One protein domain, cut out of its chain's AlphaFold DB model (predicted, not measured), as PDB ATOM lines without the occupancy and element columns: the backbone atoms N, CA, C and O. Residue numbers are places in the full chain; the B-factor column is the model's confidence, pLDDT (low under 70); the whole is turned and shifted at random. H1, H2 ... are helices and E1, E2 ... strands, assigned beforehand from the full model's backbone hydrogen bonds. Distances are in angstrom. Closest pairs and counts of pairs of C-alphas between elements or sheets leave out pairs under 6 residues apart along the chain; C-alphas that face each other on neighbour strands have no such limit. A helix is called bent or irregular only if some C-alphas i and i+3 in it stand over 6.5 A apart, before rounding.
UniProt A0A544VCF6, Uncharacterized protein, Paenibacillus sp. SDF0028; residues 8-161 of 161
ATOM      1  N   TYR A   8      46.164 -20.875  21.606       94.31
ATOM      2  CA  TYR A   8      46.358 -20.051  20.420       94.31
ATOM      3  C   TYR A   8      45.669 -20.679  19.210       94.31
ATOM      4  O   TYR A   8      45.533 -21.893  19.125       94.31
ATOM      5  N   PHE A   9      45.213 -19.829  18.298       96.44
ATOM      6  CA  PHE A   9      44.544 -20.221  17.065       96.44
ATOM      7  C   PHE A   9      44.970 -19.291  15.935       96.44
ATOM      8  O   PHE A   9      45.372 -18.146  16.166       96.44
ATOM      9  N   TYR A  10      44.814 -19.755  14.704       96.25
ATOM     10  CA  TYR A  10      45.093 -18.981  13.505       96.25
ATOM     11  C   TYR A  10      43.910 -19.049  12.556       96.25
ATOM     12  O   TYR A  10      43.386 -20.128  12.293       96.25
ATOM     13  N   ILE A  11      43.507 -17.906  12.008       96.00
ATOM     14  CA  ILE A  11      42.579 -17.858  10.878       96.00
ATOM     15  C   ILE A  11      43.371 -17.409   9.660       96.00
ATOM     16  O   ILE A  11      43.793 -16.259   9.580       96.00
ATOM     17  N   GLN A  12      43.586 -18.318   8.718       95.25
ATOM     18  CA  GLN A  12      44.282 -18.015   7.473       95.25
ATOM     19  C   GLN A  12      43.360 -17.287   6.496       95.25
ATOM     20  O   GLN A  12      42.150 -17.533   6.473       95.25
ATOM     21  N   ASN A  13      43.959 -16.444   5.654       93.12
ATOM     22  CA  ASN A  13      43.302 -15.758   4.543       93.12
ATOM     23  C   ASN A  13      42.132 -14.858   4.992       93.12
ATOM     24  O   ASN A  13      41.018 -14.927   4.480       93.12
ATOM     25  N   ILE A  14      42.390 -13.977   5.963       91.69
ATOM     26  CA  ILE A  14      41.361 -13.126   6.598       91.69
ATOM     27  C   ILE A  14      40.745 -12.044   5.695       91.69
ATOM     28  O   ILE A  14      39.845 -11.311   6.111       91.69
ATOM     29  N   GLY A  15      41.195 -11.944   4.445       88.25
ATOM     30  CA  GLY A  15      40.606 -11.071   3.442       88.25
ATOM     31  C   GLY A  15      40.821  -9.581   3.720       88.25
ATOM     32  O   GLY A  15      41.931  -9.127   3.980       88.25
ATOM     33  N   ARG A  16      39.753  -8.789   3.568       92.19
ATOM     34  CA  ARG A  16      39.797  -7.314   3.591       92.19
ATOM     35  C   ARG A  16      39.426  -6.756   4.967       92.19
ATOM     36  O   ARG A  16      38.640  -7.370   5.680       92.19
ATOM     37  N   ALA A  17      39.865  -5.529   5.251       93.38
ATOM     38  CA  ALA A  17      39.614  -4.789   6.494       93.38
ATOM     39  C   ALA A  17      38.180  -4.898   7.053       93.38
ATOM     40  O   ALA A  17      38.002  -5.188   8.230       93.38
ATOM     41  N   ALA A  18      37.147  -4.735   6.217       94.06
ATOM     42  CA  ALA A  18      35.751  -4.830   6.662       94.06
ATOM     43  C   ALA A  18      35.371  -6.225   7.185       94.06
ATOM     44  O   ALA A  18      34.594  -6.351   8.125       94.06
ATOM     45  N   HIS A  19      35.932  -7.279   6.593       94.38
ATOM     46  CA  HIS A  19      35.708  -8.648   7.053       94.38
ATOM     47  C   HIS A  19      36.494  -8.907   8.342       94.38
ATOM     48  O   HIS A  19      35.941  -9.421   9.311       94.38
ATOM     49  N   VAL A  20      37.746  -8.450   8.408       95.81
ATOM     50  CA  VAL A  20      38.550  -8.512   9.637       95.81
ATOM     51  C   VAL A  20      37.847  -7.810  10.798       95.81
ATOM     52  O   VAL A  20      37.764  -8.374  11.884       95.81
ATOM     53  N   GLN A  21      37.263  -6.633  10.570       96.50
ATOM     54  CA  GLN A  21      36.474  -5.919  11.571       96.50
ATOM     55  C   GLN A  21      35.325  -6.774  12.125       96.50
ATOM     56  O   GLN A  21      35.131  -6.848  13.339       96.50
ATOM     57  N   GLN A  22      34.560  -7.429  11.248       96.00
ATOM     58  CA  GLN A  22      33.463  -8.308  11.666       96.00
ATOM     59  C   GLN A  22      33.975  -9.469  12.527       96.00
ATOM     60  O   GLN A  22      33.343  -9.835  13.512       96.00
ATOM     61  N   ILE A  23      35.146 -10.015  12.197       96.50
ATOM     62  CA  ILE A  23      35.769 -11.095  12.966       96.50
ATOM     63  C   ILE A  23      36.227 -10.595  14.341       96.50
ATOM     64  O   ILE A  23      35.857 -11.184  15.353       96.50
ATOM     65  N   ILE A  24      37.002  -9.509  14.414       96.56
ATOM     66  CA  ILE A  24      37.581  -9.048  15.689       96.56
ATOM     67  C   ILE A  24      36.519  -8.518  16.663       96.56
ATOM     68  O   ILE A  24      36.668  -8.660  17.873       96.56
ATOM     69  N   THR A  25      35.408  -7.973  16.160       95.88
ATOM     70  CA  THR A  25      34.291  -7.526  17.011       95.88
ATOM     71  C   THR A  25      33.549  -8.693  17.667       95.88
ATOM     72  O   THR A  25      32.993  -8.524  18.750       95.88
ATOM     73  N   CYS A  26      33.614  -9.908  17.105       97.06
ATOM     74  CA  CYS A  26      33.015 -11.103  17.715       97.06
ATOM     75  C   CYS A  26      33.661 -11.492  19.058       97.06
ATOM     76  O   CYS A  26      33.045 -12.212  19.853       97.06
ATOM     77  N   PHE A  27      34.881 -11.019  19.332       97.38
ATOM     78  CA  PHE A  27      35.587 -11.293  20.582       97.38
ATOM     79  C   PHE A  27      35.050 -10.489  21.770       97.38
ATOM     80  O   PHE A  27      35.267 -10.902  22.909       97.38
ATOM     81  N   LEU A  28      34.332  -9.390  21.522       96.62
ATOM     82  CA  LEU A  28      33.827  -8.493  22.559       96.62
ATOM     83  C   LEU A  28      32.570  -9.049  23.252       96.62
ATOM     84  O   LEU A  28      31.706  -9.683  22.632       96.62
ATOM     85  N   ASN A  29      32.472  -8.776  24.550       94.00
ATOM     86  CA  ASN A  29      31.243  -8.750  25.340       94.00
ATOM     87  C   ASN A  29      30.900  -7.301  25.739       94.00
ATOM     88  O   ASN A  29      31.705  -6.393  25.549       94.00
ATOM     89  N   ASP A  30      29.737  -7.093  26.360       91.62
ATOM     90  CA  ASP A  30      29.212  -5.760  26.710       91.62
ATOM     91  C   ASP A  30      30.177  -4.890  27.539       91.62
ATOM     92  O   ASP A  30      30.197  -3.668  27.396       91.62
ATOM     93  N   ASN A  31      30.998  -5.512  28.390       94.44
ATOM     94  CA  ASN A  31      31.951  -4.816  29.262       94.44
ATOM     95  C   ASN A  31      33.390  -4.826  28.737       94.44
ATOM     96  O   ASN A  31      34.284  -4.298  29.405       94.44
ATOM     97  N   ASP A  32      33.621  -5.414  27.568       96.38
ATOM     98  CA  ASP A  32      34.940  -5.434  26.960       96.38
ATOM     99  C   ASP A  32      35.195  -4.140  26.181       96.38
ATOM    100  O   ASP A  32      34.292  -3.380  25.804       96.38
ATOM    101  N   THR A  33      36.470  -3.885  25.933       96.12
ATOM    102  CA  THR A  33      36.931  -2.903  24.965       96.12
ATOM    103  C   THR A  33      38.027  -3.503  24.094       96.12
ATOM    104  O   THR A  33      38.728  -4.441  24.486       96.12
ATOM    105  N   LEU A  34      38.141  -2.960  22.885       96.62
ATOM    106  CA  LEU A  34      39.172  -3.294  21.919       96.62
ATOM    107  C   LEU A  34      40.209  -2.177  21.937       96.62
ATOM    108  O   LEU A  34      39.872  -1.036  21.631       96.62
ATOM    109  N   LEU A  35      41.463  -2.488  22.256       95.75
ATOM    110  CA  LEU A  35      42.542  -1.502  22.205       95.75
ATOM    111  C   LEU A  35      43.489  -1.834  21.063       95.75
ATOM    112  O   LEU A  35      43.988  -2.954  20.985       95.75
ATOM    113  N   PHE A  36      43.758  -0.866  20.195       93.88
ATOM    114  CA  PHE A  36      44.741  -1.007  19.125       93.88
ATOM    115  C   PHE A  36      46.112  -0.543  19.586       93.88
ATOM    116  O   PHE A  36      46.237   0.411  20.361       93.88
ATOM    117  N   ILE A  37      47.149  -1.194  19.060       89.56
ATOM    118  CA  ILE A  37      48.509  -0.704  19.213       89.56
ATOM    119  C   ILE A  37      48.660   0.630  18.470       89.56
ATOM    120  O   ILE A  37      48.319   0.771  17.298       89.56
ATOM    121  N   GLY A  38      49.164   1.637  19.171       80.69
ATOM    122  CA  GLY A  38      49.556   2.918  18.610       80.69
ATOM    123  C   GLY A  38      51.048   2.923  18.304       80.69
ATOM    124  O   GLY A  38      51.883   2.704  19.189       80.69
ATOM    125  N   HIS A  39      51.417   3.231  17.062       64.12
ATOM    126  CA  HIS A  39      52.814   3.440  16.703       64.12
ATOM    127  C   HIS A  39      53.220   4.879  17.018       64.12
ATOM    128  O   HIS A  39      53.133   5.759  16.172       64.12
ATOM    129  N   ASN A  40      53.785   5.120  18.202       51.25
ATOM    130  CA  ASN A  40      54.409   6.411  18.538       51.25
ATOM    131  C   ASN A  40      55.723   6.676  17.751       51.25
ATOM    132  O   ASN A  40      56.614   7.373  18.227       51.25
ATOM    133  N   ARG A  41      55.917   6.016  16.597       43.16
ATOM    134  CA  ARG A  41      57.204   5.912  15.889       43.16
ATOM    135  C   ARG A  41      57.337   6.781  14.648       43.16
ATOM    136  O   ARG A  41      58.449   6.863  14.137       43.16
ATOM    137  N   TYR A  42      56.281   7.442  14.193       44.16
ATOM    138  CA  TYR A  42      56.404   8.363  13.069       44.16
ATOM    139  C   TYR A  42      56.146   9.793  13.546       44.16
ATOM    140  O   TYR A  42      55.042  10.079  14.007       44.16
ATOM    141  N   PRO A  43      57.122  10.712  13.408       44.25
ATOM    142  CA  PRO A  43      56.852  12.153  13.413       44.25
ATOM    143  C   PRO A  43      55.731  12.521  12.421       44.25
ATOM    144  O   PRO A  43      55.021  13.503  12.613       44.25
ATOM    145  N   ASP A  44      55.518  11.670  11.413       45.91
ATOM    146  CA  ASP A  44      54.478  11.781  10.392       45.91
ATOM    147  C   ASP A  44      53.071  11.394  10.882       45.91
ATOM    148  O   ASP A  44      52.112  11.527  10.128       45.91
ATOM    149  N   TYR A  45      52.879  10.980  12.144       50.88
ATOM    150  CA  TYR A  45      51.523  10.832  12.699       50.88
ATOM    151  C   TYR A  45      50.774  12.170  12.735       50.88
ATOM    152  O   TYR A  45      49.565  12.201  12.524       50.88
ATOM    153  N   GLU A  46      51.481  13.291  12.930       50.22
ATOM    154  CA  GLU A  46      50.880  14.621  12.766       50.22
ATOM    155  C   GLU A  46      50.492  14.917  11.309       50.22
ATOM    156  O   GLU A  46      49.566  15.694  11.076       50.22
ATOM    157  N   ILE A  47      51.172  14.302  10.335       51.25
ATOM    158  CA  ILE A  47      50.877  14.434   8.901       51.25
ATOM    159  C   ILE A  47      49.654  13.585   8.550       51.25
ATOM    160  O   ILE A  47      48.704  14.122   7.992       51.25
ATOM    161  N   LEU A  48      49.606  12.320   8.979       49.56
ATOM    162  CA  LEU A  48      48.433  11.452   8.808       49.56
ATOM    163  C   LEU A  48      47.181  12.050   9.473       49.56
ATOM    164  O   LEU A  48      46.096  12.047   8.891       49.56
ATOM    165  N   TYR A  49      47.352  12.651  10.654       57.62
ATOM    166  CA  TYR A  49      46.313  13.410  11.348       57.62
ATOM    167  C   TYR A  49      45.835  14.631  10.546       57.62
ATOM    168  O   TYR A  49      44.630  14.865  10.435       57.62
ATOM    169  N   LYS A  50      46.759  15.415   9.973       49.78
ATOM    170  CA  LYS A  50      46.438  16.621   9.188       49.78
ATOM    171  C   LYS A  50      45.839  16.320   7.816       49.78
ATOM    172  O   LYS A  50      45.014  17.100   7.354       49.78
ATOM    173  N   GLU A  51      46.267  15.247   7.165       48.50
ATOM    174  CA  GLU A  51      45.930  14.951   5.770       48.50
ATOM    175  C   GLU A  51      44.676  14.076   5.646       48.50
ATOM    176  O   GLU A  51      43.867  14.285   4.745       48.50
ATOM    177  N   TYR A  52      44.451  13.168   6.603       51.16
ATOM    178  CA  TYR A  52      43.317  12.239   6.575       51.16
ATOM    179  C   TYR A  52      42.285  12.484   7.686       51.16
ATOM    180  O   TYR A  52      41.230  11.853   7.690       51.16
ATOM    181  N   GLY A  53      42.548  13.403   8.627       50.44
ATOM    182  CA  GLY A  53      41.624  13.731   9.720       50.44
ATOM    183  C   GLY A  53      41.422  12.596  10.727       50.44
ATOM    184  O   GLY A  53      40.462  12.619  11.499       50.44
ATOM    185  N   ILE A  54      42.300  11.590  10.712       54.03
ATOM    186  CA  ILE A  54      42.157  10.387  11.524       54.03
ATOM    187  C   ILE A  54      43.098  10.461  12.734       54.03
ATOM    188  O   ILE A  54      44.252  10.867  12.622       54.03
ATOM    189  N   PHE A  55      42.585  10.043  13.896       61.34
ATOM    190  CA  PHE A  55      43.359   9.685  15.093       61.34
ATOM    191  C   PHE A  55      44.022  10.832  15.888       61.34
ATOM    192  O   PHE A  55      45.234  10.835  16.081       61.34
ATOM    193  N   ASN A  56      43.245  11.728  16.519       61.41
ATOM    194  CA  ASN A  56      43.702  12.200  17.838       61.41
ATOM    195  C   ASN A  56      43.420  11.070  18.834       61.41
ATOM    196  O   ASN A  56      42.273  10.857  19.225       61.41
ATOM    197  N   THR A  57      44.433  10.261  19.132       66.88
ATOM    198  CA  THR A  57      44.344   9.145  20.086       66.88
ATOM    199  C   THR A  57      44.830   9.535  21.472       66.88
ATOM    200  O   THR A  57      44.658   8.749  22.396       66.88
ATOM    201  N   LYS A  58      45.406  10.736  21.652       69.00
ATOM    202  CA  LYS A  58      46.038  11.152  22.917       69.00
ATOM    203  C   LYS A  58      45.062  11.171  24.091       69.00
ATOM    204  O   LYS A  58      45.443  10.814  25.196       69.00
ATOM    205  N   ASP A  59      43.818  11.565  23.850       79.19
ATOM    206  CA  ASP A  59      42.730  11.573  24.832       79.19
ATOM    207  C   ASP A  59      42.104  10.185  25.066       79.19
ATOM    208  O   ASP A  59      41.250  10.033  25.933       79.19
ATOM    209  N   ARG A  60      42.529   9.175  24.299       85.25
ATOM    210  CA  ARG A  60      41.989   7.806  24.289       85.25
ATOM    211  C   ARG A  60      43.065   6.743  24.488       85.25
ATOM    212  O   ARG A  60      42.812   5.560  24.261       85.25
ATOM    213  N   VAL A  61      44.266   7.158  24.893       90.44
ATOM    214  CA  VAL A  61      45.307   6.247  25.359       90.44
ATOM    215  C   VAL A  61      44.836   5.654  26.678       90.44
ATOM    216  O   VAL A  61      44.649   6.374  27.656       90.44
ATOM    217  N   VAL A  62      44.653   4.340  26.690       93.81
ATOM    218  CA  VAL A  62      44.281   3.589  27.892       93.81
ATOM    219  C   VAL A  62      45.538   3.106  28.609       93.81
ATOM    220  O   VAL A  62      45.623   3.194  29.831       93.81
ATOM    221  N   PHE A  63      46.547   2.668  27.849       94.19
ATOM    222  CA  PHE A  63      47.834   2.250  28.399       94.19
ATOM    223  C   PHE A  63      49.005   2.844  27.621       94.19
ATOM    224  O   PHE A  63      49.016   2.867  26.391       94.19
ATOM    225  N   GLU A  64      50.028   3.259  28.362       92.12
ATOM    226  CA  GLU A  64      51.361   3.552  27.846       92.12
ATOM    227  C   GLU A  64      52.381   2.887  28.777       92.12
ATOM    228  O   GLU A  64      52.687   3.395  29.856       92.12
ATOM    229  N   ASN A  65      52.898   1.730  28.374       92.50
ATOM    230  CA  ASN A  65      53.838   0.939  29.170       92.50
ATOM    231  C   ASN A  65      54.860   0.252  28.262       92.50
ATOM    232  O   ASN A  65      54.771   0.326  27.041       92.50
ATOM    233  N   ASP A  66      55.866  -0.394  28.838       90.62
ATOM    234  CA  ASP A  66      56.841  -1.194  28.098       90.62
ATOM    235  C   ASP A  66      56.526  -2.700  28.140       90.62
ATOM    236  O   ASP A  66      57.311  -3.506  27.641       90.62
ATOM    237  N   GLU A  67      55.394  -3.091  28.719       91.81
ATOM    238  CA  GLU A  67      55.015  -4.481  28.941       91.81
ATOM    239  C   GLU A  67      54.824  -5.243  27.618       91.81
ATOM    240  O   GLU A  67      54.369  -4.704  26.608       91.81
ATOM    241  N   TRP A  68      55.196  -6.526  27.612       90.75
ATOM    242  CA  TRP A  68      55.164  -7.359  26.413       90.75
ATOM    243  C   TRP A  68      54.039  -8.385  26.477       90.75
ATOM    244  O   TRP A  68      53.949  -9.156  27.434       90.75
ATOM    245  N   VAL A  69      53.191  -8.393  25.450       91.44
ATOM    246  CA  VAL A  69      51.990  -9.241  25.386       91.44
ATOM    247  C   VAL A  69      51.970 -10.164  24.181       91.44
ATOM    248  O   VAL A  69      51.006 -10.890  24.011       91.44
ATOM    249  N   PHE A  70      53.005 -10.145  23.347       90.81
ATOM    250  CA  PHE A  70      53.054 -10.938  22.127       90.81
ATOM    251  C   PHE A  70      53.773 -12.280  22.351       90.81
ATOM    252  O   PHE A  70      54.626 -12.386  23.236       90.81
ATOM    253  N   PRO A  71      53.462 -13.305  21.538       84.88
ATOM    254  CA  PRO A  71      54.071 -14.641  21.627       84.88
ATOM    255  C   PRO A  71      55.527 -14.696  21.168       84.88
ATOM    256  O   PRO A  71      56.252 -15.619  21.527       84.88
ATOM    257  N   PHE A  72      55.961 -13.722  20.374       86.75
ATOM    258  CA  PHE A  72      57.324 -13.643  19.867       86.75
ATOM    259  C   PHE A  72      58.238 -12.891  20.837       86.75
ATOM    260  O   PHE A  72      57.802 -12.344  21.852       86.75
ATOM    261  N   GLU A  73      59.538 -12.900  20.561       86.88
ATOM    262  CA  GLU A  73      60.521 -12.288  21.448       86.88
ATOM    263  C   GLU A  73      60.314 -10.775  21.585       86.88
ATOM    264  O   GLU A  73      60.102 -10.056  20.606       86.88
ATOM    265  N   ARG A  74      60.411 -10.286  22.829       87.19
ATOM    266  CA  ARG A  74      60.385  -8.852  23.126       87.19
ATOM    267  C   ARG A  74      61.586  -8.173  22.457       87.19
ATOM    268  O   ARG A  74      62.720  -8.569  22.737       87.19
ATOM    269  N   PRO A  75      61.375  -7.116  21.653       84.38
ATOM    270  CA  PRO A  75      62.462  -6.335  21.088       84.38
ATOM    271  C   PRO A  75      63.367  -5.749  22.174       84.38
ATOM    272  O   PRO A  75      62.888  -5.279  23.210       84.38
ATOM    273  N   MET A  76      64.671  -5.718  21.896       86.56
ATOM    274  CA  MET A  76      65.681  -5.114  22.763       86.56
ATOM    275  C   MET A  76      66.333  -3.904  22.063       86.56
ATOM    276  O   MET A  76      66.766  -4.037  20.918       86.56
ATOM    277  N   PRO A  77      66.419  -2.724  22.714       86.25
ATOM    278  CA  PRO A  77      65.897  -2.425  24.049       86.25
ATOM    279  C   PRO A  77      64.359  -2.377  24.063       86.25
ATOM    280  O   PRO A  77      63.755  -2.103  23.018       86.25
ATOM    281  N   PRO A  78      63.725  -2.591  25.231       84.19
ATOM    282  CA  PRO A  78      62.292  -2.425  25.350       84.19
ATOM    283  C   PRO A  78      61.836  -1.034  24.943       84.19
ATOM    284  O   PRO A  78      62.521  -0.038  25.180       84.19
ATOM    285  N   ARG A  79      60.656  -0.965  24.335       82.88
ATOM    286  CA  ARG A  79      60.055   0.290  23.896       82.88
ATOM    287  C   ARG A  79      58.680   0.414  24.512       82.88
ATOM    288  O   ARG A  79      57.966  -0.580  24.621       82.88
ATOM    289  N   LYS A  80      58.322   1.645  24.872       85.75
ATOM    290  CA  LYS A  80      56.955   1.943  25.263       85.75
ATOM    291  C   LYS A  80      56.016   1.696  24.090       85.75
ATOM    292  O   LYS A  80      56.302   2.098  22.959       85.75
ATOM    293  N   THR A  81      54.904   1.060  24.397       87.31
ATOM    294  CA  THR A  81      53.796   0.783  23.504       87.31
ATOM    295  C   THR A  81      52.599   1.578  23.993       87.31
ATOM    296  O   THR A  81      52.314   1.606  25.190       87.31
ATOM    297  N   ILE A  82      51.922   2.244  23.064       90.00
ATOM    298  CA  ILE A  82      50.660   2.925  23.334       90.00
ATOM    299  C   ILE A  82      49.535   1.977  22.942       90.00
ATOM    300  O   ILE A  82      49.602   1.359  21.883       90.00
ATOM    301  N   TRP A  83      48.502   1.902  23.768       93.19
ATOM    302  CA  TRP A  83      47.264   1.194  23.473       93.19
ATOM    303  C   TRP A  83      46.109   2.174  23.593       93.19
ATOM    304  O   TRP A  83      45.947   2.816  24.634       93.19
ATOM    305  N   TYR A  84      45.332   2.315  22.522       92.00
ATOM    306  CA  TYR A  84      44.240   3.280  22.456       92.00
ATOM    307  C   TYR A  84      42.916   2.613  22.097       92.00
ATOM    308  O   TYR A  84      42.881   1.646  21.337       92.00
ATOM    309  N   GLU A  85      41.825   3.160  22.623       93.06
ATOM    310  CA  GLU A  85      40.468   2.732  22.282       93.06
ATOM    311  C   GLU A  85      39.979   3.499  21.032       93.06
ATOM    312  O   GLU A  85      39.911   4.735  21.066       93.06
ATOM    313  N   PRO A  86      39.647   2.823  19.914       89.62
ATOM    314  CA  PRO A  86      39.091   3.464  18.723       89.62
ATOM    315  C   PRO A  86      37.667   3.982  18.995       89.62
ATOM    316  O   PRO A  86      36.907   3.387  19.760       89.62
ATOM    317  N   ARG A  87      37.261   5.086  18.355       86.62
ATOM    318  CA  ARG A  87      35.919   5.670  18.480       86.62
ATOM    319  C   ARG A  87      34.914   4.906  17.619       86.62
ATOM    320  O   ARG A  87      34.501   5.352  16.548       86.62
ATOM    321  N   GLY A  88      34.496   3.760  18.141       87.69
ATOM    322  CA  GLY A  88      33.488   2.907  17.523       87.69
ATOM    323  C   GLY A  88      33.926   2.308  16.186       87.69
ATOM    324  O   GLY A  88      35.080   2.408  15.762       87.69
ATOM    325  N   ASP A  89      32.967   1.684  15.513       89.44
ATOM    326  CA  ASP A  89      33.222   0.801  14.374       89.44
ATOM    327  C   ASP A  89      33.862   1.503  13.171       89.44
ATOM    328  O   ASP A  89      34.728   0.938  12.508       89.44
ATOM    329  N   ASN A  90      33.495   2.752  12.888       88.50
ATOM    330  CA  ASN A  90      34.074   3.471  11.751       88.50
ATOM    331  C   ASN A  90      35.584   3.684  11.917       88.50
ATOM    332  O   ASN A  90      36.326   3.599  10.942       88.50
ATOM    333  N   GLU A  91      36.043   3.938  13.145       86.50
ATOM    334  CA  GLU A  91      37.466   4.118  13.411       86.50
ATOM    335  C   GLU A  91      38.210   2.779  13.387       86.50
ATOM    336  O   GLU A  91      39.295   2.714  12.822       86.50
ATOM    337  N   VAL A  92      37.601   1.698  13.887       90.94
ATOM    338  CA  VAL A  92      38.151   0.337  13.741       90.94
ATOM    339  C   VAL A  92      38.376   0.001  12.264       90.94
ATOM    340  O   VAL A  92      39.458  -0.447  11.886       90.94
ATOM    341  N   LEU A  93      37.372   0.250  11.416       91.19
ATOM    342  CA  LEU A  93      37.475   0.004   9.980       91.19
ATOM    343  C   LEU A  93      38.576   0.848   9.340       91.19
ATOM    344  O   LEU A  93      39.379   0.321   8.573       91.19
ATOM    345  N   ALA A  94      38.620   2.143   9.661       85.38
ATOM    346  CA  ALA A  94      39.627   3.051   9.135       85.38
ATOM    347  C   ALA A  94      41.043   2.621   9.541       85.38
ATOM    348  O   ALA A  94      41.938   2.641   8.698       85.38
ATOM    349  N   THR A  95      41.259   2.184  10.787       85.44
ATOM    350  CA  THR A  95      42.557   1.652  11.236       85.44
ATOM    351  C   THR A  95      42.983   0.471  10.370       85.44
ATOM    352  O   THR A  95      44.070   0.493   9.802       85.44
ATOM    353  N   LEU A  96      42.095  -0.511  10.193       90.38
ATOM    354  CA  LEU A  96      42.370  -1.714   9.402       90.38
ATOM    355  C   LEU A  96      42.563  -1.423   7.903       90.38
ATOM    356  O   LEU A  96      43.278  -2.147   7.221       90.38
ATOM    357  N   GLN A  97      41.911  -0.390   7.361       88.06
ATOM    358  CA  GLN A  97      42.081   0.021   5.963       88.06
ATOM    359  C   GLN A  97      43.412   0.729   5.706       88.06
ATOM    360  O   GLN A  97      43.949   0.604   4.608       88.06
ATOM    361  N   ASN A  98      43.915   1.483   6.687       83.19
ATOM    362  CA  ASN A  98      45.205   2.161   6.579       83.19
ATOM    363  C   ASN A  98      46.366   1.182   6.734       83.19
ATOM    364  O   ASN A  98      47.348   1.288   6.005       83.19
ATOM    365  N   ASP A  99      46.247   0.240   7.670       82.38
ATOM    366  CA  ASP A  99      47.272  -0.763   7.914       82.38
ATOM    367  C   ASP A  99      46.646  -2.106   8.311       82.38
ATOM    368  O   ASP A  99      46.037  -2.258   9.373       82.38
ATOM    369  N   MET A 100      46.810  -3.096   7.434       85.44
ATOM    370  CA  MET A 100      46.372  -4.468   7.688       85.44
ATOM    371  C   MET A 100      47.360  -5.237   8.578       85.44
ATOM    372  O   MET A 100      46.998  -6.312   9.048       85.44
ATOM    373  N   LEU A 101      48.554  -4.700   8.866       90.31
ATOM    374  CA  LEU A 101      49.515  -5.227   9.846       90.31
ATOM    375  C   LEU A 101      49.193  -4.725  11.259       90.31
ATOM    376  O   LEU A 101      50.020  -4.141  11.960       90.31
ATOM    377  N   PHE A 102      47.954  -4.938  11.688       90.81
ATOM    378  CA  PHE A 102      47.476  -4.454  12.975       90.81
ATOM    379  C   PHE A 102      47.822  -5.404  14.125       90.81
ATOM    380  O   PHE A 102      47.976  -6.618  13.960       90.81
ATOM    381  N   ALA A 103      47.807  -4.849  15.335       94.00
ATOM    382  CA  ALA A 103      47.619  -5.612  16.558       94.00
ATOM    383  C   ALA A 103      46.588  -4.924  17.453       94.00
ATOM    384  O   ALA A 103      46.567  -3.694  17.578       94.00
ATOM    385  N   CYS A 104      45.746  -5.720  18.096       96.00
ATOM    386  CA  CYS A 104      44.796  -5.248  19.084       96.00
ATOM    387  C   CYS A 104      44.647  -6.239  20.242       96.00
ATOM    388  O   CYS A 104      45.028  -7.408  20.155       96.00
ATOM    389  N   MET A 105      44.113  -5.749  21.353       97.00
ATOM    390  CA  MET A 105      43.807  -6.552  22.527       97.00
ATOM    391  C   MET A 105      42.344  -6.407  22.908       97.00
ATOM    392  O   MET A 105      41.759  -5.334  22.760       97.00
ATOM    393  N   VAL A 106      41.782  -7.482  23.445       97.81
ATOM    394  CA  VAL A 106      40.448  -7.486  24.044       97.81
ATOM    395  C   VAL A 106      40.616  -7.572  25.546       97.81
ATOM    396  O   VAL A 106      41.238  -8.510  26.049       97.81
ATOM    397  N   ILE A 107      40.076  -6.589  26.251       97.62
ATOM    398  CA  ILE A 107      40.265  -6.429  27.689       97.62
ATOM    399  C   ILE A 107      38.990  -5.889  28.332       97.62
ATOM    400  O   ILE A 107      38.272  -5.092  27.727       97.62
ATOM    401  N   LEU A 108      38.717  -6.306  29.567       96.81
ATOM    402  CA  LEU A 108      37.621  -5.750  30.353       96.81
ATOM    403  C   LEU A 108      37.886  -4.262  30.632       96.81
ATOM    404  O   LEU A 108      39.001  -3.865  30.980       96.81
ATOM    405  N   ARG A 109      36.855  -3.419  30.517       94.31
ATOM    406  CA  ARG A 109      36.969  -1.992  30.850       94.31
ATOM    407  C   ARG A 109      37.497  -1.806  32.277       94.31
ATOM    408  O   ARG A 109      36.979  -2.399  33.219       94.31
ATOM    409  N   ASN A 110      38.489  -0.926  32.429       92.88
ATOM    410  CA  ASN A 110      39.185  -0.611  33.687       92.88
ATOM    411  C   ASN A 110      40.032  -1.746  34.296       92.88
ATOM    412  O   ASN A 110      40.514  -1.584  35.417       92.88
ATOM    413  N   ALA A 111      40.228  -2.868  33.601       96.00
ATOM    414  CA  ALA A 111      41.166  -3.892  34.052       96.00
ATOM    415  C   ALA A 111      42.625  -3.428  33.919       96.00
ATOM    416  O   ALA A 111      42.932  -2.475  33.197       96.00
ATOM    417  N   SER A 112      43.538  -4.097  34.620       95.75
ATOM    418  CA  SER A 112      44.972  -3.865  34.459       95.75
ATOM    419  C   SER A 112      45.481  -4.448  33.141       95.75
ATOM    420  O   SER A 112      44.916  -5.395  32.598       95.75
ATOM    421  N   PHE A 113      46.590  -3.910  32.629       95.00
ATOM    422  CA  PHE A 113      47.109  -4.275  31.310       95.00
ATOM    423  C   PHE A 113      47.349  -5.783  31.123       95.00
ATOM    424  O   PHE A 113      47.190  -6.286  30.017       95.00
ATOM    425  N   GLN A 114      47.705  -6.520  32.179       92.62
ATOM    426  CA  GLN A 114      47.967  -7.964  32.101       92.62
ATOM    427  C   GLN A 114      46.702  -8.835  32.135       92.62
ATOM    428  O   GLN A 114      46.787 -10.026  31.847       92.62
ATOM    429  N   GLU A 115      45.537  -8.258  32.435       94.38
ATOM    430  CA  GLU A 115      44.247  -8.953  32.552       94.38
ATOM    431  C   GLU A 115      43.461  -8.987  31.229       94.38
ATOM    432  O   GLU A 115      42.242  -9.158  31.222       94.38
ATOM    433  N   TYR A 116      44.131  -8.817  30.085       95.56
ATOM    434  CA  TYR A 116      43.476  -8.975  28.788       95.56
ATOM    435  C   TYR A 116      43.025 -10.423  28.562       95.56
ATOM    436  O   TYR A 116      43.677 -11.377  28.994       95.56
ATOM    437  N   SER A 117      41.937 -10.581  27.814       96.38
ATOM    438  CA  SER A 117      41.382 -11.878  27.420       96.38
ATOM    439  C   SER A 117      42.037 -12.402  26.143       96.38
ATOM    440  O   SER A 117      42.337 -13.595  26.049       96.38
ATOM    441  N   TYR A 118      42.301 -11.505  25.181       97.75
ATOM    442  CA  TYR A 118      42.889 -11.848  23.883       97.75
ATOM    443  C   TYR A 118      43.938 -10.848  23.414       97.75
ATOM    444  O   TYR A 118      43.765  -9.643  23.595       97.75
ATOM    445  N   ILE A 119      44.955 -11.357  22.715       97.31
ATOM    446  CA  ILE A 119      45.759 -10.592  21.755       97.31
ATOM    447  C   ILE A 119      45.438 -11.101  20.359       97.31
ATOM    448  O   ILE A 119      45.493 -12.304  20.101       97.31
ATOM    449  N   LEU A 120      45.123 -10.170  19.466       97.50
ATOM    450  CA  LEU A 120      44.836 -10.416  18.064       97.50
ATOM    451  C   LEU A 120      45.860  -9.645  17.237       97.50
ATOM    452  O   LEU A 120      46.065  -8.452  17.464       97.50
ATOM    453  N   HIS A 121      46.516 -10.296  16.286       95.75
ATOM    454  CA  HIS A 121      47.446  -9.599  15.400       95.75
ATOM    455  C   HIS A 121      47.491 -10.228  14.021       95.75
ATOM    456  O   HIS A 121      47.270 -11.430  13.861       95.75
ATOM    457  N   ALA A 122      47.742  -9.389  13.029       95.00
ATOM    458  CA  ALA A 122      47.897  -9.828  11.662       95.00
ATOM    459  C   ALA A 122      49.332 -10.307  11.412       95.00
ATOM    460  O   ALA A 122      50.304  -9.645  11.771       95.00
ATOM    461  N   ILE A 123      49.438 -11.459  10.765       94.31
ATOM    462  CA  ILE A 123      50.677 -12.089  10.333       94.31
ATOM    463  C   ILE A 123      50.677 -12.044   8.809       94.31
ATOM    464  O   ILE A 123      49.754 -12.555   8.168       94.31
ATOM    465  N   GLU A 124      51.686 -11.391   8.244       93.75
ATOM    466  CA  GLU A 124      51.916 -11.366   6.804       93.75
ATOM    467  C   GLU A 124      52.599 -12.664   6.379       93.75
ATOM    468  O   GLU A 124      53.706 -12.971   6.821       93.75
ATOM    469  N   GLU A 125      51.923 -13.428   5.530       92.38
ATOM    470  CA  GLU A 125      52.464 -14.607   4.863       92.38
ATOM    471  C   GLU A 125      52.711 -14.277   3.386       92.38
ATOM    472  O   GLU A 125      52.192 -13.293   2.860       92.38
ATOM    473  N   ILE A 126      53.467 -15.129   2.689       89.94
ATOM    474  CA  ILE A 126      53.878 -14.897   1.288       89.94
ATOM    475  C   ILE A 126      52.689 -14.555   0.370       89.94
ATOM    476  O   ILE A 126      52.808 -13.675  -0.477       89.94
ATOM    477  N   ASP A 127      51.550 -15.229   0.557       89.88
ATOM    478  CA  ASP A 127      50.395 -15.128  -0.345       89.88
ATOM    479  C   ASP A 127      49.113 -14.612   0.333       89.88
ATOM    480  O   ASP A 127      48.085 -14.463  -0.330       89.88
ATOM    481  N   HIS A 128      49.114 -14.397   1.652       90.44
ATOM    482  CA  HIS A 128      47.898 -14.046   2.394       90.44
ATOM    483  C   HIS A 128      48.184 -13.411   3.759       90.44
ATOM    484  O   HIS A 128      49.296 -13.445   4.268       90.44
ATOM    485  N   MET A 129      47.132 -12.874   4.381       94.06
ATOM    486  CA  MET A 129      47.153 -12.430   5.776       94.06
ATOM    487  C   MET A 129      46.526 -13.491   6.681       94.06
ATOM    488  O   MET A 129      45.433 -13.994   6.393       94.06
ATOM    489  N   THR A 130      47.185 -13.782   7.797       95.94
ATOM    490  CA  THR A 130      46.691 -14.676   8.848       95.94
ATOM    491  C   THR A 130      46.390 -13.873  10.107       95.94
ATOM    492  O   THR A 130      47.173 -13.020  10.507       95.94
ATOM    493  N   LEU A 131      45.259 -14.134  10.756       97.25
ATOM    494  CA  LEU A 131      44.965 -13.590  12.079       97.25
ATOM    495  C   LEU A 131      45.465 -14.565  13.139       97.25
ATOM    496  O   LEU A 131      44.912 -15.656  13.273       97.25
ATOM    497  N   GLY A 132      46.478 -14.159  13.895       97.12
ATOM    498  CA  GLY A 132      46.893 -14.846  15.110       97.12
ATOM    499  C   GLY A 132      45.994 -14.460  16.283       97.12
ATOM    500  O   GLY A 132      45.778 -13.274  16.540       97.12
ATOM    501  N   ILE A 133      45.488 -15.459  16.998       97.75
ATOM    502  CA  ILE A 133      44.569 -15.321  18.127       97.75
ATOM    503  C   ILE A 133      45.224 -15.970  19.340       97.75
ATOM    504  O   ILE A 133      45.409 -17.181  19.364       97.75
ATOM    505  N   TYR A 134      45.547 -15.182  20.360       96.38
ATOM    506  CA  TYR A 134      46.197 -15.672  21.575       96.38
ATOM    507  C   TYR A 134      45.290 -15.446  22.770       96.38
ATOM    508  O   TYR A 134      44.885 -14.314  23.043       96.38
ATOM    509  N   CYS A 135      44.974 -16.526  23.476       95.38
ATOM    510  CA  CYS A 135      43.955 -16.559  24.514       95.38
ATOM    511  C   CYS A 135      44.611 -16.641  25.892       95.38
ATOM    512  O   CYS A 135      45.425 -17.528  26.149       95.38
ATOM    513  N   ASN A 136      44.200 -15.769  26.809       93.31
ATOM    514  CA  ASN A 136      44.562 -15.892  28.225       93.31
ATOM    515  C   ASN A 136      43.535 -16.703  29.029       93.31
ATOM    516  O   ASN A 136      43.840 -17.158  30.129       93.31
ATOM    517  N   VAL A 137      42.330 -16.904  28.485       91.56
ATOM    518  CA  VAL A 137      41.253 -17.672  29.122       91.56
ATOM    519  C   VAL A 137      41.013 -18.953  28.331       91.56
ATOM    520  O   VAL A 137      40.500 -18.922  27.214       91.56
ATOM    521  N   LYS A 138      41.393 -20.089  28.921       93.06
ATOM    522  CA  LYS A 138      41.262 -21.410  28.299       93.06
ATOM    523  C   LYS A 138      39.798 -21.735  27.977       93.06
ATOM    524  O   LYS A 138      38.937 -21.609  28.846       93.06
ATOM    525  N   GLY A 139      39.525 -22.193  26.759       94.19
ATOM    526  CA  GLY A 139      38.209 -22.618  26.288       94.19
ATOM    527  C   GLY A 139      37.247 -21.482  25.921       94.19
ATOM    528  O   GLY A 139      36.212 -21.754  25.307       94.19
ATOM    529  N   ASP A 140      37.562 -20.220  26.239       95.31
ATOM    530  CA  ASP A 140      36.676 -19.083  25.937       95.31
ATOM    531  C   ASP A 140      36.536 -18.881  24.422       95.31
ATOM    532  O   ASP A 140      35.438 -18.649  23.915       95.31
ATOM    533  N   PHE A 141      37.622 -19.075  23.661       96.12
ATOM    534  CA  PHE A 141      37.550 -19.000  22.202       96.12
ATOM    535  C   PHE A 141      36.554 -20.014  21.630       96.12
ATOM    536  O   PHE A 141      35.622 -19.624  20.932       96.12
ATOM    537  N   ILE A 142      36.700 -21.296  21.972       95.94
ATOM    538  CA  ILE A 142      35.865 -22.376  21.429       95.94
ATOM    539  C   ILE A 142      34.398 -22.229  21.838       95.94
ATOM    540  O   ILE A 142      33.502 -22.464  21.031       95.94
ATOM    541  N   THR A 143      34.138 -21.849  23.088       96.38
ATOM    542  CA  THR A 143      32.773 -21.838  23.635       96.38
ATOM    543  C   THR A 143      31.999 -20.564  23.314       96.38
ATOM    544  O   THR A 143      30.779 -20.625  23.155       96.38
ATOM    545  N   ARG A 144      32.678 -19.417  23.193       95.88
ATOM    546  CA  ARG A 144      32.028 -18.104  23.081       95.88
ATOM    547  C   ARG A 144      32.285 -17.410  21.752       95.88
ATOM    548  O   ARG A 144      31.370 -16.805  21.196       95.88
ATOM    549  N   VAL A 145      33.520 -17.455  21.262       97.00
ATOM    550  CA  VAL A 145      33.942 -16.655  20.104       97.00
ATOM    551  C   VAL A 145      33.756 -17.416  18.797       97.00
ATOM    552  O   VAL A 145      33.154 -16.895  17.859       97.00
ATOM    553  N   LEU A 146      34.212 -18.667  18.741       95.88
ATOM    554  CA  LEU A 146      34.143 -19.512  17.557       95.88
ATOM    555  C   LEU A 146      32.714 -19.628  16.994       95.88
ATOM    556  O   LEU A 146      32.567 -19.421  15.791       95.88
ATOM    557  N   PRO A 147      31.646 -19.828  17.798       96.88
ATOM    558  CA  PRO A 147      30.281 -19.874  17.267       96.88
ATOM    559  C   PRO A 147      29.839 -18.580  16.567       96.88
ATOM    560  O   PRO A 147      29.025 -18.631  15.649       96.88
ATOM    561  N   LYS A 148      30.374 -17.419  16.976       97.12
ATOM    562  CA  LYS A 148      30.079 -16.113  16.359       97.12
ATOM    563  C   LYS A 148      30.871 -15.896  15.068       97.12
ATOM    564  O   LYS A 148      30.357 -15.290  14.135       97.12
ATOM    565  N   ILE A 149      32.111 -16.390  15.018       95.56
ATOM    566  CA  ILE A 149      33.000 -16.249  13.854       95.56
ATOM    567  C   ILE A 149      32.670 -17.273  12.769       95.56
ATOM    568  O   ILE A 149      32.843 -16.980  11.594       95.56
ATOM    569  N   GLN A 150      32.180 -18.459  13.131       94.31
ATOM    570  CA  GLN A 150      31.963 -19.559  12.191       94.31
ATOM    571  C   GLN A 150      31.115 -19.185  10.957       94.31
ATOM    572  O   GLN A 150      31.521 -19.549   9.856       94.31
ATOM    573  N   PRO A 151      30.020 -18.402  11.065       94.25
ATOM    574  CA  PRO A 151      29.266 -17.928   9.898       94.25
ATOM    575  C   PRO A 151      30.021 -16.920   9.014       94.25
ATOM    576  O   PRO A 151      29.602 -16.656   7.891       94.25
ATOM    577  N   LEU A 152      31.096 -16.318   9.530       93.75
ATOM    578  CA  LEU A 152      31.950 -15.362   8.824       93.75
ATOM    579  C   LEU A 152      33.135 -16.045   8.131       93.75
ATOM    580  O   LEU A 152      33.804 -15.400   7.325       93.75
ATOM    581  N   LEU A 153      33.426 -17.312   8.439       91.81
ATOM    582  CA  LEU A 153      34.488 -18.059   7.774       91.81
ATOM    583  C   LEU A 153      34.027 -18.429   6.360       91.81
ATOM    584  O   LEU A 153      33.066 -19.174   6.185       91.81
ATOM    585  N   LYS A 154      34.701 -17.872   5.354       84.62
ATOM    586  CA  LYS A 154      34.490 -18.226   3.944       84.62
ATOM    587  C   LYS A 154      35.174 -19.553   3.621       84.62
ATOM    588  O   LYS A 154      36.057 -19.986   4.355       84.62
ATOM    589  N   ASP A 155      34.807 -20.157   2.493       81.62
ATOM    590  CA  ASP A 155      35.334 -21.459   2.049       81.62
ATOM    591  C   ASP A 155      36.871 -21.501   1.922       81.62
ATOM    592  O   ASP A 155      37.485 -22.562   2.027       81.62
ATOM    593  N   ASP A 156      37.503 -20.349   1.695       82.44
ATOM    594  CA  ASP A 156      38.950 -20.179   1.560       82.44
ATOM    595  C   ASP A 156      39.663 -19.806   2.872       82.44
ATOM    596  O   ASP A 156      40.893 -19.703   2.888       82.44
ATOM    597  N   MET A 157      38.920 -19.628   3.968       86.69
ATOM    598  CA  MET A 157      39.452 -19.359   5.303       86.69
ATOM    599  C   MET A 157      39.615 -20.659   6.082       86.69
ATOM    600  O   MET A 157      38.754 -21.540   6.058       86.69
ATOM    601  N   LYS A 158      40.718 -20.777   6.823       85.75
ATOM    602  CA  LYS A 158      41.021 -21.981   7.604       85.75
ATOM    603  C   LYS A 158      41.360 -21.620   9.035       85.75
ATOM    604  O   LYS A 158      42.269 -20.827   9.263       85.75
ATOM    605  N   LEU A 159      40.635 -22.225   9.972       89.81
ATOM    606  CA  LEU A 159      40.998 -22.224  11.382       89.81
ATOM    607  C   LEU A 159      42.036 -23.327  11.624       89.81
ATOM    608  O   LEU A 159      41.795 -24.482  11.272       89.81
ATOM    609  N   VAL A 160      43.168 -22.963  12.217       89.62
ATOM    610  CA  VAL A 160      44.257 -23.867  12.601       89.62
ATOM    611  C   VAL A 160      44.540 -23.673  14.091       89.62
ATOM    612  O   VAL A 160      44.483 -22.543  14.578       89.62
ATOM    613  N   GLU A 161      44.809 -24.769  14.795       78.12
ATOM    614  CA  GLU A 161      45.282 -24.791  16.187       78.12
ATOM    615  C   GLU A 161      46.804 -24.959  16.211       78.12
ATOM    616  O   GLU A 161      47.312 -25.882  15.528       78.12
TER     617      GLU A 161
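Overview. This is residues 8 to 161 of the 161 residues of an uncharacterized protein of Paenibacillus sp. SDF0028 (UniProt A0A544VCF6). A strongly twisted sheet of eight strands runs the length of the domain, and three helices, H3, H1 and H4, stand in a row along one side of it, with H1 between the other two. H2 lies off the sheet by itself, in touch with no helix, and a long loop, residues 66 to 80, joins the hairpin of E3 and E4. The 154 printed residues run E1 H1 E2 H2 E3 E4 H3 E5 E6 E7 H4 E8, four named helices and eight named strands, in the mixed class. The sheet's order is E3 E4 E2 E5 E6 E7 E1 E8, antiparallel throughout. The whole is compact, with a radius of gyration of the C-alphas of 15.4 A, and rounded, spanning 41 by 34 by 32 A.

Along the chain. Find C-alpha 8 at (46.358, -20.051, 20.420), where E1 begins; it covers residues 8 to 12. H1 follows at residues 17 to 25, 12.1 A long, then E2 at residues 32 to 38, 18.8 A. H2 holds residues 45 to 52, 10.3 A. Next come E3, residues 61 to 65, and E4, residues 81 to 84. Look for H3 from C-alpha 88 at (33.488, 2.907, 17.523) to residue 98, 16.1 A. E5, residues 103 to 108, 17.0 A, E6, residues 116 to 124, 23.7 A, and E7, residues 129 to 135, 19.5 A, form a meander, each strand the antiparallel neighbour of the one before. H4, residues 140 to 152, is 18.1 A long and irregular, but only just: C-alphas 148 and 151 are 6.8 A apart. E8, residues 158 to 160, ends at C-alpha 160, (44.257, -23.867, 12.601).

Arrangement. Start at the edge strand E3, where N 65 and O 81 of E4 are 3.2 A apart. E2 pairs in a staggered way: N 38 is 2.8 A from O 82 of E4, and N 33 is 2.8 A from O 107 of E5. Further across, find N 104 of E5 and O 120 of E6 at 2.8 A, then N 123 of E6 and O 130 of E7 at 2.8 A. N 9 of E1 is 2.9 A from O 133 of E7, and N 10 is 2.8 A from O 160 of E8, the other edge strand. Three split strand-helix-strand units, in which another strand lies between the two that the helix joins, have right-handed crossovers: E2 H2 E3, E4 H3 E5 and E7 H4 E8. H1 is on the sheet at a height of 9.9 A, over E6, and runs along the strands, 17 degrees from E6 on the local plane. H1 touches H3, with the C-alphas of Ala 17 and Leu 96 closest at 5.1 A, at a steep tilt of 45 degrees, opposite ways. H4 touches H1 with residues 149 to 152 alone, the C-alphas of Ile 23 and Ile 149 being closest at 5.9 A. H4 is on the sheet too, at a height of 6.7 A, while H3 only grazes it with residues 88 to 96. H2 is not on the sheet. In H1, H2 and H3 every O i to N i+4 pair is within hydrogen-bond range; in H4 4 of 9 are, beside 3 of 10 O i to N i+3 pairs.

Size, cuts and confidence. The C-alphas of Lys 50 and Gly 139 are the two farthest apart, at 43.6 A. The printed part has no cut and ends at Glu 161, the chain's last residue. The link from E3 to E4, 15 residues, is the one long link. Mean pLDDT of the printed part is 87.0; look to residues 39 to 58 for the 20 residues under 70, among them H2, with a mean of 51.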